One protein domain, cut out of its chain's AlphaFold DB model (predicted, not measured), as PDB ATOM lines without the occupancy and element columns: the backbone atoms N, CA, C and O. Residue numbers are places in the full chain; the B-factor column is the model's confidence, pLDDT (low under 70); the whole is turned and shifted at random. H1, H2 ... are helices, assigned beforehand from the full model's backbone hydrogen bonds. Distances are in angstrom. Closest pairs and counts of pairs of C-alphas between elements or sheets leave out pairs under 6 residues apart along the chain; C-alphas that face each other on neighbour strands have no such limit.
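AT A GLANCE: This is residues 12 to 85 of the 175 residues of an uncharacterized protein of Lachnoanaerobaculum saburreum (UniProt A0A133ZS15). Two long helices, H1 and H2, lie side by side as a helical hairpin that makes the length of the model. A stretch with no named element, residues 12 to 27, leads into H1, and in the loop joining the helices residues 51 to 56 stick out. The printed part has 74 residues with two named helices, H1 then H2, and no named strand: all helix. It is loose, with a radius of gyration of the C-alphas of 15.5 A, and spans 45 by 26 by 22 A.

HOW THE PARTS SIT: H1, residues 28 to 44, and H2, residues 61 to 84, touch and form a hairpin. Look at Gln 35 and Tyr 64, their closest C-alphas, 5.7 A apart. The helices run opposite ways at a shallow tilt of 20 degrees. In both, every O i to N i+4 pair is within hydrogen-bond range.

IN THESE COORDINATES: Find C-alpha 28 at (-14.770, -27.778, -52.962); from there H1 runs 24.7 A to C-alpha 44. H2 runs 34.5 A from C-alpha 61 to C-alpha 84 at (-17.559, -16.500, -69.253).

THE WHOLE: The C-alphas farthest apart, of Gly 46 and Gly 85, are 45.7 A apart. The printed part has no cut; the link from H1 to H2 is long, 16 residues. Residues 12 to 25 have pLDDT under 70.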
ATOM      1  N   HIS A  12       0.906 -11.486 -59.986       60.84
ATOM      2  CA  HIS A  12       0.039 -12.658 -59.923       60.84
ATOM      3  C   HIS A  12      -0.549 -12.890 -61.315       60.84
ATOM      4  O   HIS A  12      -1.317 -12.068 -61.819       60.84
ATOM      5  N   LYS A  13      -0.143 -13.994 -61.953       58.03
ATOM      6  CA  LYS A  13      -0.731 -14.423 -63.220       58.03
ATOM      7  C   LYS A  13      -2.220 -14.660 -62.998       58.03
ATOM      8  O   LYS A  13      -2.622 -15.258 -62.001       58.03
ATOM      9  N   LYS A  14      -3.031 -14.169 -63.934       62.84
ATOM     10  CA  LYS A  14      -4.456 -14.479 -63.980       62.84
ATOM     11  C   LYS A  14      -4.602 -16.005 -64.083       62.84
ATOM     12  O   LYS A  14      -3.949 -16.614 -64.928       62.84
ATOM     13  N   LEU A  15      -5.432 -16.595 -63.223       63.16
ATOM     14  CA  LEU A  15      -5.821 -18.001 -63.339       63.16
ATOM     15  C   LEU A  15      -6.563 -18.196 -64.663       63.16
ATOM     16  O   LEU A  15      -7.372 -17.351 -65.057       63.16
ATOM     17  N   SER A  16      -6.246 -19.278 -65.364       61.81
ATOM     18  CA  SER A  16      -6.949 -19.620 -66.598       61.81
ATOM     19  C   SER A  16      -8.417 -19.898 -66.279       61.81
ATOM     20  O   SER A  16      -8.712 -20.529 -65.266       61.81
ATOM     21  N   ASN A  17      -9.329 -19.485 -67.163       64.06
ATOM     22  CA  ASN A  17     -10.766 -19.733 -66.998       64.06
ATOM     23  C   ASN A  17     -11.114 -21.243 -66.955       64.06
ATOM     24  O   ASN A  17     -12.227 -21.596 -66.590       64.06
ATOM     25  N   ASN A  18     -10.166 -22.130 -67.300       59.59
ATOM     26  CA  ASN A  18     -10.337 -23.589 -67.318       59.59
ATOM     27  C   ASN A  18      -9.776 -24.307 -66.076       59.59
ATOM     28  O   ASN A  18      -9.744 -25.537 -66.057       59.59
ATOM     29  N   GLN A  19      -9.250 -23.586 -65.082       62.09
ATOM     30  CA  GLN A  19      -8.654 -24.207 -63.897       62.09
ATOM     31  C   GLN A  19      -9.698 -24.508 -62.820       62.09
ATOM     32  O   GLN A  19     -10.641 -23.745 -62.613       62.09
ATOM     33  N   ILE A  20      -9.488 -25.620 -62.109       60.91
ATOM     34  CA  ILE A  20     -10.196 -25.920 -60.861       60.91
ATOM     35  C   ILE A  20      -9.987 -24.731 -59.923       60.91
ATOM     36  O   ILE A  20      -8.861 -24.282 -59.707       60.91
ATOM     37  N   ILE A  21     -11.089 -24.184 -59.419       67.69
ATOM     38  CA  ILE A  21     -11.058 -23.006 -58.562       67.69
ATOM     39  C   ILE A  21     -10.815 -23.494 -57.142       67.69
ATOM     40  O   ILE A  21     -11.657 -24.174 -56.557       67.69
ATOM     41  N   GLU A  22      -9.666 -23.127 -56.600       61.62
ATOM     42  CA  GLU A  22      -9.330 -23.302 -55.194       61.62
ATOM     43  C   GLU A  22      -9.375 -21.930 -54.514       61.62
ATOM     44  O   GLU A  22      -8.958 -20.917 -55.086       61.62
ATOM     45  N   ILE A  23      -9.907 -21.876 -53.294       63.72
ATOM     46  CA  ILE A  23      -9.790 -20.701 -52.422       63.72
ATOM     47  C   ILE A  23      -8.887 -21.108 -51.269       63.72
ATOM     48  O   ILE A  23      -9.163 -22.102 -50.608       63.72
ATOM     49  N   ASP A  24      -7.811 -20.352 -51.050       61.62
ATOM     50  CA  ASP A  24      -6.833 -20.606 -49.984       61.62
ATOM     51  C   ASP A  24      -6.273 -22.048 -50.007       61.62
ATOM     52  O   ASP A  24      -6.045 -22.658 -48.967       61.62
ATOM     53  N   ASN A  25      -6.052 -22.589 -51.217       68.31
ATOM     54  CA  ASN A  25      -5.608 -23.968 -51.495       68.31
ATOM     55  C   ASN A  25      -6.585 -25.068 -51.036       68.31
ATOM     56  O   ASN A  25      -6.170 -26.206 -50.842       68.31
ATOM     57  N   CYS A  26      -7.864 -24.738 -50.838       71.50
ATOM     58  CA  CYS A  26      -8.907 -25.717 -50.546       71.50
ATOM     59  C   CYS A  26      -9.812 -25.915 -51.766       71.50
ATOM     60  O   CYS A  26     -10.414 -24.969 -52.289       71.50
ATOM     61  N   SER A  27      -9.948 -27.169 -52.183       79.25
ATOM     62  CA  SER A  27     -10.919 -27.615 -53.174       79.25
ATOM     63  C   SER A  27     -12.341 -27.659 -52.585       79.25
ATOM     64  O   SER A  27     -12.524 -27.792 -51.368       79.25
ATOM     65  N   PRO A  28     -13.390 -27.624 -53.429       81.81
ATOM     66  CA  PRO A  28     -14.770 -27.778 -52.962       81.81
ATOM     67  C   PRO A  28     -15.012 -29.065 -52.152       81.81
ATOM     68  O   PRO A  28     -15.809 -29.066 -51.214       81.81
ATOM     69  N   LEU A  29     -14.314 -30.156 -52.490       83.88
ATOM     70  CA  LEU A  29     -14.430 -31.443 -51.798       83.88
ATOM     71  C   LEU A  29     -13.820 -31.398 -50.393       83.88
ATOM     72  O   LEU A  29     -14.400 -31.948 -49.457       83.88
ATOM     73  N   GLU A  30     -12.680 -30.728 -50.234       87.06
ATOM     74  CA  GLU A  30     -12.030 -30.555 -48.932       87.06
ATOM     75  C   GLU A  30     -12.871 -29.686 -48.003       87.06
ATOM     76  O   GLU A  30     -13.054 -30.046 -46.843       87.06
ATOM     77  N   ILE A  31     -13.468 -28.604 -48.516       88.38
ATOM     78  CA  ILE A  31     -14.394 -27.766 -47.738       88.38
ATOM     79  C   ILE A  31     -15.578 -28.597 -47.241       88.38
ATOM     80  O   ILE A  31     -15.929 -28.527 -46.064       88.38
ATOM     81  N   LEU A  32     -16.162 -29.426 -48.108       88.94
ATOM     82  CA  LEU A  32     -17.290 -30.280 -47.741       88.94
ATOM     83  C   LEU A  32     -16.901 -31.343 -46.704       88.94
ATOM     84  O   LEU A  32     -17.702 -31.673 -45.829       88.94
ATOM     85  N   LYS A  33     -15.674 -31.869 -46.779       92.12
ATOM     86  CA  LYS A  33     -15.134 -32.791 -45.775       92.12
ATOM     87  C   LYS A  33     -14.971 -32.096 -44.423       92.12
ATOM     88  O   LYS A  33     -15.523 -32.573 -43.438       92.12
ATOM     89  N   LEU A  34     -14.332 -30.927 -44.399       92.19
ATOM     90  CA  LEU A  34     -14.144 -30.133 -43.181       92.19
ATOM     91  C   LEU A  34     -15.479 -29.743 -42.530       92.19
ATOM     92  O   LEU A  34     -15.613 -29.809 -41.312       92.19
ATOM     93  N   GLN A  35     -16.494 -29.385 -43.324       92.12
ATOM     94  CA  GLN A  35     -17.828 -29.094 -42.791       92.12
ATOM     95  C   GLN A  35     -18.474 -30.305 -42.114       92.12
ATOM     96  O   GLN A  35     -19.096 -30.148 -41.062       92.12
ATOM     97  N   LYS A  36     -18.330 -31.505 -42.692       93.81
ATOM     98  CA  LYS A  36     -18.830 -32.748 -42.086       93.81
ATOM     99  C   LYS A  36     -18.105 -33.059 -40.784       93.81
ATOM    100  O   LYS A  36     -18.762 -33.374 -39.799       93.81
ATOM    101  N   ASP A  37     -16.784 -32.912 -40.769       95.44
ATOM    102  CA  ASP A  37     -15.969 -33.160 -39.578       95.44
ATOM    103  C   ASP A  37     -16.382 -32.225 -38.425       95.44
ATOM    104  O   ASP A  37     -16.571 -32.671 -37.294       95.44
ATOM    105  N   ILE A  38     -16.629 -30.941 -38.715       94.56
ATOM    106  CA  ILE A  38     -17.127 -29.975 -37.722       94.56
ATOM    107  C   ILE A  38     -18.535 -30.334 -37.231       94.56
ATOM    108  O   ILE A  38     -18.826 -30.165 -36.046       94.56
ATOM    109  N   MET A  39     -19.403 -30.835 -38.113       93.25
ATOM    110  CA  MET A  39     -20.751 -31.264 -37.733       93.25
ATOM    111  C   MET A  39     -20.708 -32.448 -36.760       93.25
ATOM    112  O   MET A  39     -21.393 -32.425 -35.743       93.25
ATOM    113  N   ILE A  40     -19.839 -33.432 -37.018       95.44
ATOM    114  CA  ILE A  40     -19.628 -34.587 -36.131       95.44
ATOM    115  C   ILE A  40     -19.125 -34.130 -34.754       95.44
ATOM    116  O   ILE A  40     -19.600 -34.620 -33.731       95.44
ATOM    117  N   ILE A  41     -18.194 -33.169 -34.710       94.38
ATOM    118  CA  ILE A  41     -17.704 -32.591 -33.447       94.38
ATOM    119  C   ILE A  41     -18.841 -31.885 -32.700       94.38
ATOM    120  O   ILE A  41     -19.006 -32.088 -31.500       94.38
ATOM    121  N   ALA A  42     -19.657 -31.092 -33.401       94.31
ATOM    122  CA  ALA A  42     -20.794 -30.406 -32.796       94.31
ATOM    123  C   ALA A  42     -21.814 -31.392 -32.201       94.31
ATOM    124  O   ALA A  42     -22.295 -31.165 -31.093       94.31
ATOM    125  N   GLU A  43     -22.107 -32.492 -32.899       93.88
ATOM    126  CA  GLU A  43     -22.988 -33.559 -32.412       93.88
ATOM    127  C   GLU A  43     -22.398 -34.276 -31.190       93.88
ATOM    128  O   GLU A  43     -23.094 -34.451 -30.189       93.88
ATOM    129  N   GLY A  44     -21.108 -34.630 -31.235       93.56
ATOM    130  CA  GLY A  44     -20.407 -35.287 -30.127       93.56
ATOM    131  C   GLY A  44     -20.309 -34.426 -28.863       93.56
ATOM    132  O   GLY A  44     -20.367 -34.951 -27.754       93.56
ATOM    133  N   GLU A  45     -20.211 -33.104 -29.019       93.38
ATOM    134  CA  GLU A  45     -20.186 -32.138 -27.914       93.38
ATOM    135  C   GLU A  45     -21.585 -31.630 -27.510       93.38
ATOM    136  O   GLU A  45     -21.709 -30.828 -26.582       93.38
ATOM    137  N   GLY A  46     -22.655 -32.068 -28.189       92.00
ATOM    138  CA  GLY A  46     -24.027 -31.615 -27.926       92.00
ATOM    139  C   GLY A  46     -24.260 -30.124 -28.217       92.00
ATOM    140  O   GLY A  46     -25.142 -29.495 -27.627       92.00
ATOM    141  N   ILE A  47     -23.459 -29.528 -29.104       92.75
ATOM    142  CA  ILE A  47     -23.527 -28.110 -29.454       92.75
ATOM    143  C   ILE A  47     -24.657 -27.879 -30.455       92.75
ATOM    144  O   ILE A  47     -24.582 -28.261 -31.620       92.75
ATOM    145  N   VAL A  48     -25.677 -27.142 -30.024       91.88
ATOM    146  CA  VAL A  48     -26.774 -26.715 -30.897       91.88
ATOM    147  C   VAL A  48     -26.417 -25.396 -31.582       91.88
ATOM    148  O   VAL A  48     -26.088 -24.406 -30.924       91.88
ATOM    149  N   PHE A  49     -26.507 -25.363 -32.911       93.75
ATOM    150  CA  PHE A  49     -26.263 -24.145 -33.683       93.75
ATOM    151  C   PHE A  49     -27.391 -23.135 -33.482       93.75
ATOM    152  O   PHE A  49     -28.575 -23.473 -33.477       93.75
ATOM    153  N   VAL A  50     -27.019 -21.865 -33.329       94.44
ATOM    154  CA  VAL A  50     -27.961 -20.783 -33.034       94.44
ATOM    155  C   VAL A  50     -27.995 -19.745 -34.150       94.44
ATOM    156  O   VAL A  50     -26.964 -19.303 -34.649       94.44
ATOM    157  N   SER A  51     -29.193 -19.298 -34.518       91.88
ATOM    158  CA  SER A  51     -29.417 -18.231 -35.498       91.88
ATOM    159  C   SER A  51     -30.271 -17.101 -34.908       91.88
ATOM    160  O   SER A  51     -30.982 -17.284 -33.915       91.88
ATOM    161  N   GLY A  52     -30.189 -15.910 -35.507       89.56
ATOM    162  CA  GLY A  52     -30.951 -14.727 -35.092       89.56
ATOM    163  C   GLY A  52     -30.151 -13.691 -34.293       89.56
ATOM    164  O   GLY A  52     -29.031 -13.929 -33.840       89.56
ATOM    165  N   LYS A  53     -30.729 -12.491 -34.155       86.81
ATOM    166  CA  LYS A  53     -30.101 -11.354 -33.459       86.81
ATOM    167  C   LYS A  53     -29.957 -11.647 -31.960       86.81
ATOM    168  O   LYS A  53     -30.846 -12.234 -31.355       86.81
ATOM    169  N   GLY A  54     -28.841 -11.226 -31.365       87.44
ATOM    170  CA  GLY A  54     -28.567 -11.389 -29.930       87.44
ATOM    171  C   GLY A  54     -28.096 -12.785 -29.504       87.44
ATOM    172  O   GLY A  54     -27.690 -12.951 -28.358       87.44
ATOM    173  N   LYS A  55     -28.085 -13.779 -30.404       90.31
ATOM    174  CA  LYS A  55     -27.535 -15.108 -30.111       90.31
ATOM    175  C   LYS A  55     -26.045 -15.165 -30.439       90.31
ATOM    176  O   LYS A  55     -25.626 -14.819 -31.543       90.31
ATOM    177  N   ARG A  56     -25.231 -15.616 -29.479       91.00
ATOM    178  CA  ARG A  56     -23.785 -15.790 -29.660       91.00
ATOM    179  C   ARG A  56     -23.496 -17.168 -30.250       91.00
ATOM    180  O   ARG A  56     -23.800 -18.176 -29.625       91.00
ATOM    181  N   LYS A  57     -22.878 -17.191 -31.429       92.88
ATOM    182  CA  LYS A  57     -22.441 -18.421 -32.104       92.88
ATOM    183  C   LYS A  57     -21.302 -19.082 -31.333       92.88
ATOM    184  O   LYS A  57     -20.419 -18.381 -30.823       92.88
ATOM    185  N   SER A  58     -21.322 -20.410 -31.255       93.50
ATOM    186  CA  SER A  58     -20.250 -21.187 -30.627       93.50
ATOM    187  C   SER A  58     -18.954 -21.094 -31.443       93.50
ATOM    188  O   SER A  58     -18.971 -20.751 -32.626       93.50
ATOM    189  N   LYS A  59     -17.816 -21.427 -30.819       93.56
ATOM    190  CA  LYS A  59     -16.522 -21.498 -31.522       93.56
ATOM    191  C   LYS A  59     -16.496 -22.570 -32.619       93.56
ATOM    192  O   LYS A  59     -15.663 -22.472 -33.504       93.56
ATOM    193  N   VAL A  60     -17.401 -23.550 -32.560       94.31
ATOM    194  CA  VAL A  60     -17.559 -24.631 -33.548       94.31
ATOM    195  C   VAL A  60     -18.468 -24.195 -34.704       94.31
ATOM    196  O   VAL A  60     -18.178 -24.464 -35.864       94.31
ATOM    197  N   GLN A  61     -19.529 -23.436 -34.414       94.50
ATOM    198  CA  GLN A  61     -20.441 -22.919 -35.437       94.50
ATOM    199  C   GLN A  61     -19.773 -21.875 -36.349       94.50
ATOM    200  O   GLN A  61     -20.052 -21.833 -37.543       94.50
ATOM    201  N   GLN A  62     -18.893 -21.027 -35.806       93.50
ATOM    202  CA  GLN A  62     -18.190 -19.996 -36.585       93.50
ATOM    203  C   GLN A  62     -17.414 -20.559 -37.796       93.50
ATOM    204  O   GLN A  62     -17.708 -20.127 -38.911       93.50
ATOM    205  N   PRO A  63     -16.488 -21.528 -37.638       93.25
ATOM    206  CA  PRO A  63     -15.764 -22.103 -38.768       93.25
ATOM    207  C   PRO A  63     -16.678 -22.889 -39.716       93.25
ATOM    208  O   PRO A  63     -16.439 -22.875 -40.920       93.25
ATOM    209  N   TYR A  64     -17.755 -23.519 -39.223       94.56
ATOM    210  CA  TYR A  64     -18.739 -24.175 -40.094       94.56
ATOM    211  C   TYR A  64     -19.370 -23.194 -41.093       94.56
ATOM    212  O   TYR A  64     -19.408 -23.458 -42.296       94.56
ATOM    213  N   GLU A  65     -19.853 -22.052 -40.598       93.25
ATOM    214  CA  GLU A  65     -20.485 -21.025 -41.433       93.25
ATOM    215  C   GLU A  65     -19.476 -20.309 -42.338       93.25
ATOM    216  O   GLU A  65     -19.813 -19.900 -43.451       93.25
ATOM    217  N   GLU A  66     -18.232 -20.152 -41.881       91.75
ATOM    218  CA  GLU A  66     -17.156 -19.593 -42.698       91.75
ATOM    219  C   GLU A  66     -16.827 -20.513 -43.879       91.75
ATOM    220  O   GLU A  66     -16.782 -20.051 -45.021       91.75
ATOM    221  N   LEU A  67     -16.712 -21.822 -43.636       91.81
ATOM    222  CA  LEU A  67     -16.573 -22.823 -44.694       91.81
ATOM    223  C   LEU A  67     -17.783 -22.830 -45.633       91.81
ATOM    224  O   LEU A  67     -17.607 -22.923 -46.847       91.81
ATOM    225  N   GLU A  68     -18.998 -22.662 -45.105       91.00
ATOM    226  CA  GLU A  68     -20.215 -22.583 -45.922       91.00
ATOM    227  C   GLU A  68     -20.184 -21.364 -46.852       91.00
ATOM    228  O   GLU A  68     -20.480 -21.463 -48.045       91.00
ATOM    229  N   SER A  69     -19.780 -20.212 -46.320       90.56
ATOM    230  CA  SER A  69     -19.598 -18.973 -47.079       90.56
ATOM    231  C   SER A  69     -18.523 -19.126 -48.160       90.56
ATOM    232  O   SER A  69     -18.735 -18.745 -49.316       90.56
ATOM    233  N   CYS A  70     -17.389 -19.747 -47.821       89.38
ATOM    234  CA  CYS A  70     -16.323 -20.056 -48.770       89.38
ATOM    235  C   CYS A  70     -16.800 -20.997 -49.884       89.38
ATOM    236  O   CYS A  70     -16.554 -20.706 -51.057       89.38
ATOM    237  N   GLY A  71     -17.538 -22.056 -49.543       88.69
ATOM    238  CA  GLY A  71     -18.125 -22.992 -50.502       88.69
ATOM    239  C   GLY A  71     -19.111 -22.315 -51.456       88.69
ATOM    240  O   GLY A  71     -18.990 -22.458 -52.672       88.69
ATOM    241  N   LYS A  72     -20.029 -21.488 -50.933       89.12
ATOM    242  CA  LYS A  72     -20.954 -20.687 -51.758       89.12
ATOM    243  C   LYS A  72     -20.198 -19.778 -52.725       89.12
ATOM    244  O   LYS A  72     -20.523 -19.728 -53.907       89.12
ATOM    245  N   ARG A  73     -19.150 -19.101 -52.247       89.00
ATOM    246  CA  ARG A  73     -18.324 -18.211 -53.072       89.00
ATOM    247  C   ARG A  73     -17.585 -18.962 -54.185       89.00
ATOM    248  O   ARG A  73     -17.530 -18.458 -55.303       89.00
ATOM    249  N   LEU A  74     -17.048 -20.149 -53.900       86.06
ATOM    250  CA  LEU A  74     -16.429 -21.022 -54.906       86.06
ATOM    251  C   LEU A  74     -17.414 -21.416 -56.003       86.06
ATOM    252  O   LEU A  74     -17.091 -21.296 -57.183       86.06
ATOM    253  N   MET A  75     -18.618 -21.837 -55.614       85.44
ATOM    254  CA  MET A  75     -19.667 -22.204 -56.565       85.44
ATOM    255  C   MET A  75     -20.078 -21.014 -57.432       85.44
ATOM    256  O   MET A  75     -20.132 -21.148 -58.651       85.44
ATOM    257  N   SER A  76     -20.248 -19.826 -56.845       88.00
ATOM    258  CA  SER A  76     -20.525 -18.617 -57.627       88.00
ATOM    259  C   SER A  76     -19.406 -18.287 -58.616       88.00
ATOM    260  O   SER A  76     -19.684 -17.849 -59.728       88.00
ATOM    261  N   TYR A  77     -18.133 -18.492 -58.255       85.69
ATOM    262  CA  TYR A  77     -17.046 -18.297 -59.213       85.69
ATOM    263  C   TYR A  77     -17.091 -19.326 -60.335       85.69
ATOM    264  O   TYR A  77     -16.915 -18.938 -61.487       85.69
ATOM    265  N   LYS A  78     -17.369 -20.595 -60.023       84.25
ATOM    266  CA  LYS A  78     -17.538 -21.647 -61.030       84.25
ATOM    267  C   LYS A  78     -18.596 -21.255 -62.060       84.25
ATOM    268  O   LYS A  78     -18.287 -21.239 -63.245       84.25
ATOM    269  N   GLU A  79     -19.778 -20.847 -61.609       87.38
ATOM    270  CA  GLU A  79     -20.849 -20.359 -62.487       87.38
ATOM    271  C   GLU A  79     -20.386 -19.163 -63.336       87.38
ATOM    272  O   GLU A  79     -20.614 -19.126 -64.544       87.38
ATOM    273  N   CYS A  80     -19.670 -18.201 -62.737       88.00
ATOM    274  CA  CYS A  80     -19.115 -17.071 -63.486       88.00
ATOM    275  C   CYS A  80     -18.154 -17.519 -64.597       88.00
ATOM    276  O   CYS A  80     -18.182 -16.949 -65.685       88.00
ATOM    277  N   PHE A  81     -17.285 -18.496 -64.334       85.19
ATOM    278  CA  PHE A  81     -16.339 -19.006 -65.329       85.19
ATOM    279  C   PHE A  81     -17.028 -19.824 -66.420       85.19
ATOM    280  O   PHE A  81     -16.654 -19.693 -67.583       85.19
ATOM    281  N   GLU A  82     -18.054 -20.601 -66.075       85.75
ATOM    282  CA  GLU A  82     -18.872 -21.332 -67.050       85.75
ATOM    283  C   GLU A  82     -19.580 -20.370 -68.008       85.75
ATOM    284  O   GLU A  82     -19.479 -20.534 -69.222       85.75
ATOM    285  N   ILE A  83     -20.209 -19.313 -67.481       88.81
ATOM    286  CA  ILE A  83     -20.828 -18.262 -68.303       88.81
ATOM    287  C   ILE A  83     -19.774 -17.544 -69.149       88.81
ATOM    288  O   ILE A  83     -20.001 -17.245 -70.321       88.81
ATOM    289  N   MET A  84     -18.621 -17.223 -68.561       86.31
ATOM    290  CA  MET A  84     -17.559 -16.500 -69.253       86.31
ATOM    291  C   MET A  84     -16.953 -17.332 -70.389       86.31
ATOM    292  O   MET A  84     -16.624 -16.765 -71.423       86.31
ATOM    293  N   GLY A  85     -16.848 -18.650 -70.248       84.88
ATOM    294  CA  GLY A  85     -16.246 -19.509 -71.261       84.88
ATOM    295  C   GLY A  85     -14.740 -19.270 -71.434       84.88
ATOM    296  O   GLY A  85     -14.064 -18.662 -70.595       84.88
TER     297      GLY A  85